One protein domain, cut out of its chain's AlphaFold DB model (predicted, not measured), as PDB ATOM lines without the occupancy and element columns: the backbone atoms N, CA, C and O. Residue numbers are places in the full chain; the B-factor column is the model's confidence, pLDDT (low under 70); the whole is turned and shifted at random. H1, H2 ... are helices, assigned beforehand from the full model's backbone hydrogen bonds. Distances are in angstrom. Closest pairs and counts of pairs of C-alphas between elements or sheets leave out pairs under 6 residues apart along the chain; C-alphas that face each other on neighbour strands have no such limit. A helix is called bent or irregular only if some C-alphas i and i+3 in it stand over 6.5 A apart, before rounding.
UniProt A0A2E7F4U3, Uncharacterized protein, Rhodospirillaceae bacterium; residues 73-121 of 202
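What this domain is: This is residues 73 to 121 of the 202 residues of an uncharacterized protein of Rhodospirillaceae bacterium (UniProt A0A2E7F4U3). Little of this small, rounded body is regular structure: an irregular helix, H1, and a much shorter one, H2, lie on opposite sides of the body's middle, apart from each other. Between them residues 97 to 112 make a long loop that swings out and folds back. The printed part has 49 residues, with H1 then H2 and no named strand; the class is all helix, with only 19 residues in named elements. It is compact, with a radius of gyration of the C-alphas of 10.0 A and spans of 25 by 24 by 18 A.

How they stand to each other: H1, residues 83 to 96, and H2, residues 113 to 117, are apart, with no C-alpha of one within 8 A of the other. In H2 the O i to N i+4 pair is within hydrogen-bond range; in H1, 6 of 10 are.

Where its parts are: H1 begins at C-alpha 83, (-22.892, 1.023, -20.696), and is 17.6 A long. It is irregular: C-alphas 92 and 95 are 8.2 A apart. H2 ends at C-alpha 117, (-16.544, -3.518, -32.992).

The domain as a whole: The C-alphas farthest apart, of Ser 84 and Asp 121, are 25.6 A apart. The link from H1 to H2 is long, with 16 residues. The printed part has no cut, and no printed residue is under 70 in pLDDT.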
ATOM      1  N   ARG A  73     -18.904   1.696 -33.346       93.44
ATOM      2  CA  ARG A  73     -18.560   2.493 -32.163       93.44
ATOM      3  C   ARG A  73     -17.918   3.826 -32.544       93.44
ATOM      4  O   ARG A  73     -18.322   4.854 -32.009       93.44
ATOM      5  N   GLU A  74     -16.944   3.809 -33.445       91.88
ATOM      6  CA  GLU A  74     -16.249   5.013 -33.917       91.88
ATOM      7  C   GLU A  74     -17.166   5.883 -34.787       91.88
ATOM      8  O   GLU A  74     -17.274   7.092 -34.582       91.88
ATOM      9  N   PHE A  75     -17.890   5.269 -35.726       89.25
ATOM     10  CA  PHE A  75     -18.780   5.969 -36.651       89.25
ATOM     11  C   PHE A  75     -19.889   6.740 -35.924       89.25
ATOM     12  O   PHE A  75     -20.189   7.884 -36.267       89.25
ATOM     13  N   LEU A  76     -20.470   6.139 -34.883       90.00
ATOM     14  CA  LEU A  76     -21.522   6.751 -34.071       90.00
ATOM     15  C   LEU A  76     -20.974   7.622 -32.924       90.00
ATOM     16  O   LEU A  76     -21.760   8.134 -32.128       90.00
ATOM     17  N   SER A  77     -19.649   7.815 -32.838       91.62
ATOM     18  CA  SER A  77     -18.976   8.612 -31.797       91.62
ATOM     19  C   SER A  77     -19.264   8.134 -30.361       91.62
ATOM     20  O   SER A  77     -19.582   8.923 -29.466       91.62
ATOM     21  N   LEU A  78     -19.200   6.818 -30.140       93.81
ATOM     22  CA  LEU A  78     -19.582   6.140 -28.895       93.81
ATOM     23  C   LEU A  78     -18.382   5.675 -28.047       93.81
ATOM     24  O   LEU A  78     -18.571   4.984 -27.042       93.81
ATOM     25  N   GLU A  79     -17.145   6.002 -28.429       92.12
ATOM     26  CA  GLU A  79     -15.917   5.412 -27.869       92.12
ATOM     27  C   GLU A  79     -15.753   5.641 -26.360       92.12
ATOM     28  O   GLU A  79     -15.145   4.829 -25.666       92.12
ATOM     29  N   ASN A  80     -16.320   6.732 -25.844       92.56
ATOM     30  CA  ASN A  80     -16.121   7.179 -24.465       92.56
ATOM     31  C   ASN A  80     -17.359   7.009 -23.572       92.56
ATOM     32  O   ASN A  80     -17.372   7.513 -22.449       92.56
ATOM     33  N   LEU A  81     -18.400   6.333 -24.060       94.06
ATOM     34  CA  LEU A  81     -19.654   6.174 -23.327       94.06
ATOM     35  C   LEU A  81     -19.635   4.935 -22.425       94.06
ATOM     36  O   LEU A  81     -19.208   3.847 -22.818       94.06
ATOM     37  N   SER A  82     -20.156   5.086 -21.208       92.38
ATOM     38  CA  SER A  82     -20.444   3.966 -20.311       92.38
ATOM     39  C   SER A  82     -21.616   3.118 -20.821       92.38
ATOM     40  O   SER A  82     -22.407   3.550 -21.655       92.38
ATOM     41  N   ASN A  83     -21.800   1.912 -20.275       90.69
ATOM     42  CA  ASN A  83     -22.892   1.023 -20.696       90.69
ATOM     43  C   ASN A  83     -24.294   1.641 -20.545       90.69
ATOM     44  O   ASN A  83     -25.169   1.366 -21.362       90.69
ATOM     45  N   SER A  84     -24.534   2.449 -19.508       88.69
ATOM     46  CA  SER A  84     -25.817   3.149 -19.361       88.69
ATOM     47  C   SER A  84     -25.999   4.218 -20.435       88.69
ATOM     48  O   SER A  84     -27.063   4.291 -21.039       88.69
ATOM     49  N   GLU A  85     -24.948   4.984 -20.729       94.12
ATOM     50  CA  GLU A  85     -24.980   6.037 -21.751       94.12
ATOM     51  C   GLU A  85     -25.116   5.453 -23.163       94.12
ATOM     52  O   GLU A  85     -25.860   5.990 -23.976       94.12
ATOM     53  N   LEU A  86     -24.470   4.315 -23.441       93.00
ATOM     54  CA  LEU A  86     -24.621   3.579 -24.700       93.00
ATOM     55  C   LEU A  86     -26.067   3.144 -24.929       93.00
ATOM     56  O   LEU A  86     -26.577   3.268 -26.039       93.00
ATOM     57  N   LYS A  87     -26.742   2.653 -23.882       90.94
ATOM     58  CA  LYS A  87     -28.151   2.257 -23.974       90.94
ATOM     59  C   LYS A  87     -29.039   3.430 -24.368       90.94
ATOM     60  O   LYS A  87     -29.877   3.286 -25.253       90.94
ATOM     61  N   ASP A  88     -28.826   4.579 -23.735       91.25
ATOM     62  CA  ASP A  88     -29.598   5.787 -24.010       91.25
ATOM     63  C   ASP A  88     -29.294   6.364 -25.400       91.25
ATOM     64  O   ASP A  88     -30.218   6.799 -26.085       91.25
ATOM     65  N   ALA A  89     -28.030   6.331 -25.837       91.50
ATOM     66  CA  ALA A  89     -27.606   6.820 -27.149       91.50
ATOM     67  C   ALA A  89     -28.134   5.958 -28.310       91.50
ATOM     68  O   ALA A  89     -28.445   6.480 -29.377       91.50
ATOM     69  N   LEU A  90     -28.260   4.645 -28.101       91.75
ATOM     70  CA  LEU A  90     -28.671   3.688 -29.134       91.75
ATOM     71  C   LEU A  90     -30.175   3.393 -29.155       91.75
ATOM     72  O   LEU A  90     -30.648   2.722 -30.073       91.75
ATOM     73  N   LYS A  91     -30.941   3.877 -28.170       87.19
ATOM     74  CA  LYS A  91     -32.364   3.533 -28.017       87.19
ATOM     75  C   LYS A  91     -33.201   3.849 -29.264       87.19
ATOM     76  O   LYS A  91     -34.042   3.042 -29.630       87.19
ATOM     77  N   ASP A  92     -32.934   4.970 -29.936       85.56
ATOM     78  CA  ASP A  92     -33.709   5.435 -31.097       85.56
ATOM     79  C   ASP A  92     -33.207   4.810 -32.418       85.56
ATOM     80  O   ASP A  92     -33.794   5.007 -33.481       85.56
ATOM     81  N   GLY A  93     -32.115   4.038 -32.358       85.31
ATOM     82  CA  GLY A  93     -31.459   3.391 -33.493       85.31
ATOM     83  C   GLY A  93     -31.419   1.868 -33.395       85.31
ATOM     84  O   GLY A  93     -30.567   1.258 -34.034       85.31
ATOM     85  N   THR A  94     -32.301   1.249 -32.601       87.69
ATOM     86  CA  THR A  94     -32.283  -0.204 -32.337       87.69
ATOM     87  C   THR A  94     -32.384  -1.038 -33.610       87.69
ATOM     88  O   THR A  94     -31.754  -2.086 -33.701       87.69
ATOM     89  N   TRP A  95     -33.099  -0.532 -34.619       87.69
ATOM     90  CA  TRP A  95     -33.248  -1.161 -35.935       87.69
ATOM     91  C   TRP A  95     -31.909  -1.488 -36.619       87.69
ATOM     92  O   TRP A  95     -31.851  -2.404 -37.429       87.69
ATOM     93  N   ARG A  96     -30.821  -0.781 -36.279       86.94
ATOM     94  CA  ARG A  96     -29.480  -1.023 -36.838       86.94
ATOM     95  C   ARG A  96     -28.861  -2.336 -36.370       86.94
ATOM     96  O   ARG A  96     -27.996  -2.873 -37.044       86.94
ATOM     97  N   PHE A  97     -29.266  -2.826 -35.201       90.25
ATOM     98  CA  PHE A  97     -28.654  -3.991 -34.564       90.25
ATOM     99  C   PHE A  97     -29.675  -4.984 -34.008       90.25
ATOM    100  O   PHE A  97     -29.293  -5.951 -33.350       90.25
ATOM    101  N   GLU A  98     -30.971  -4.792 -34.271       89.81
ATOM    102  CA  GLU A  98     -32.042  -5.641 -33.739       89.81
ATOM    103  C   GLU A  98     -31.869  -7.119 -34.110       89.81
ATOM    104  O   GLU A  98     -32.197  -7.996 -33.313       89.81
ATOM    105  N   HIS A  99     -31.263  -7.411 -35.265       87.00
ATOM    106  CA  HIS A  99     -30.957  -8.771 -35.715       87.00
ATOM    107  C   HIS A  99     -29.884  -9.482 -34.874       87.00
ATOM    108  O   HIS A  99     -29.794 -10.709 -34.912       87.00
ATOM    109  N   HIS A 100     -29.102  -8.735 -34.091       86.94
ATOM    110  CA  HIS A 100     -28.125  -9.277 -33.145       86.94
ATOM    111  C   HIS A 100     -28.735  -9.521 -31.753       86.94
ATOM    112  O   HIS A 100     -28.089 -10.127 -30.894       86.94
ATOM    113  N   LEU A 101     -29.971  -9.068 -31.510       90.75
ATOM    114  CA  LEU A 101     -30.631  -9.150 -30.210       90.75
ATOM    115  C   LEU A 101     -31.483 -10.414 -30.082       90.75
ATOM    116  O   LEU A 101     -32.141 -10.855 -31.021       90.75
ATOM    117  N   LYS A 102     -31.532 -10.972 -28.867       88.75
ATOM    118  CA  LYS A 102     -32.501 -12.028 -28.525       88.75
ATOM    119  C   LYS A 102     -33.895 -11.465 -28.252       88.75
ATOM    120  O   LYS A 102     -34.883 -12.128 -28.552       88.75
ATOM    121  N   ASP A 103     -33.947 -10.279 -27.648       89.69
ATOM    122  CA  ASP A 103     -35.164  -9.542 -27.304       89.69
ATOM    123  C   ASP A 103     -34.912  -8.029 -27.492       89.69
ATOM    124  O   ASP A 103     -34.199  -7.427 -26.680       89.69
ATOM    125  N   PRO A 104     -35.456  -7.407 -28.557       86.12
ATOM    126  CA  PRO A 104     -35.279  -5.980 -28.833       86.12
ATOM    127  C   PRO A 104     -35.823  -5.040 -27.749       86.12
ATOM    128  O   PRO A 104     -35.312  -3.929 -27.606       86.12
ATOM    129  N   ASP A 105     -36.798  -5.479 -26.950       86.06
ATOM    130  CA  ASP A 105     -37.380  -4.658 -25.880       86.06
ATOM    131  C   ASP A 105     -36.560  -4.738 -24.577       86.06
ATOM    132  O   ASP A 105     -36.701  -3.897 -23.683       86.06
ATOM    133  N   ASN A 106     -35.678  -5.736 -24.451       88.81
ATOM    134  CA  ASN A 106     -34.919  -6.005 -23.231       88.81
ATOM    135  C   ASN A 106     -33.507  -6.550 -23.510       88.81
ATOM    136  O   ASN A 106     -33.140  -7.648 -23.089       88.81
ATOM    137  N   TRP A 107     -32.690  -5.746 -24.185       91.25
ATOM    138  CA  TRP A 107     -31.301  -6.078 -24.502       91.25
ATOM    139  C   TRP A 107     -30.294  -5.488 -23.510       91.25
ATOM    140  O   TRP A 107     -30.598  -4.601 -22.702       91.25
ATOM    141  N   SER A 108     -29.053  -5.961 -23.582       91.25
ATOM    142  CA  SER A 108     -27.902  -5.455 -22.835       91.25
ATOM    143  C   SER A 108     -26.763  -5.047 -23.769       91.25
ATOM    144  O   SER A 108     -26.561  -5.646 -24.820       91.25
ATOM    145  N   VAL A 109     -25.950  -4.067 -23.361       91.00
ATOM    146  CA  VAL A 109     -24.789  -3.622 -24.156       91.00
ATOM    147  C   VAL A 109     -23.827  -4.771 -24.473       91.00
ATOM    148  O   VAL A 109     -23.174  -4.746 -25.507       91.00
ATOM    149  N   HIS A 110     -23.750  -5.800 -23.621       91.56
ATOM    150  CA  HIS A 110     -22.887  -6.956 -23.864       91.56
ATOM    151  C   HIS A 110     -23.285  -7.753 -25.116       91.56
ATOM    152  O   HIS A 110     -22.404  -8.258 -25.804       91.56
ATOM    153  N   GLU A 111     -24.581  -7.834 -25.433       92.56
ATOM    154  CA  GLU A 111     -25.083  -8.566 -26.606       92.56
ATOM    155  C   GLU A 111     -24.666  -7.913 -27.923       92.56
ATOM    156  O   GLU A 111     -24.447  -8.613 -28.906       92.56
ATOM    157  N   ILE A 112     -24.487  -6.592 -27.922       93.06
ATOM    158  CA  ILE A 112     -24.136  -5.814 -29.114       93.06
ATOM    159  C   ILE A 112     -22.647  -5.465 -29.186       93.06
ATOM    160  O   ILE A 112     -22.248  -4.713 -30.065       93.06
ATOM    161  N   GLN A 113     -21.810  -5.976 -28.273       91.50
ATOM    162  CA  GLN A 113     -20.368  -5.686 -28.302       91.50
ATOM    163  C   GLN A 113     -19.721  -6.150 -29.607       91.50
ATOM    164  O   GLN A 113     -18.898  -5.425 -30.135       91.50
ATOM    165  N   GLY A 114     -20.112  -7.314 -30.142       91.19
ATOM    166  CA  GLY A 114     -19.612  -7.777 -31.442       91.19
ATOM    167  C   GLY A 114     -19.908  -6.766 -32.549       91.19
ATOM    168  O   GLY A 114     -18.983  -6.271 -33.174       91.19
ATOM    169  N   TRP A 115     -21.178  -6.375 -32.673       93.25
ATOM    170  CA  TRP A 115     -21.637  -5.366 -33.630       93.25
ATOM    171  C   TRP A 115     -20.941  -4.004 -33.457       93.25
ATOM    172  O   TRP A 115     -20.529  -3.396 -34.434       93.25
ATOM    173  N   LEU A 116     -20.734  -3.525 -32.224       93.38
ATOM    174  CA  LEU A 116     -20.047  -2.246 -31.982       93.38
ATOM    175  C   LEU A 116     -18.601  -2.224 -32.503       93.38
ATOM    176  O   LEU A 116     -18.119  -1.152 -32.864       93.38
ATOM    177  N   GLU A 117     -17.926  -3.375 -32.520       94.06
ATOM    178  CA  GLU A 117     -16.544  -3.518 -32.992       94.06
ATOM    179  C   GLU A 117     -16.450  -3.976 -34.460       94.06
ATOM    180  O   GLU A 117     -15.352  -4.062 -35.009       94.06
ATOM    181  N   GLU A 118     -17.580  -4.272 -35.110       91.81
ATOM    182  CA  GLU A 118     -17.632  -4.551 -36.545       91.81
ATOM    183  C   GLU A 118     -17.409  -3.253 -37.333       91.81
ATOM    184  O   GLU A 118     -17.905  -2.184 -36.961       91.81
ATOM    185  N   SER A 119     -16.638  -3.342 -38.421       90.62
ATOM    186  CA  SER A 119     -16.546  -2.259 -39.401       90.62
ATOM    187  C   SER A 119     -17.924  -2.013 -40.003       90.62
ATOM    188  O   SER A 119     -18.611  -2.961 -40.369       90.62
ATOM    189  N   ILE A 120     -18.313  -0.746 -40.104       88.31
ATOM    190  CA  ILE A 120     -19.592  -0.369 -40.704       88.31
ATOM    191  C   ILE A 120     -19.623  -0.710 -42.200       88.31
ATOM    192  O   ILE A 120     -18.632  -0.508 -42.904       88.31
ATOM    193  N   ASP A 121     -20.776  -1.159 -42.687       83.31
ATOM    194  CA  ASP A 121     -21.013  -1.366 -44.114       83.31
ATOM    195  C   ASP A 121     -21.398  -0.060 -44.826       83.31
ATOM    196  O   ASP A 121     -22.050   0.825 -44.268       83.31
TER     197      ASP A 121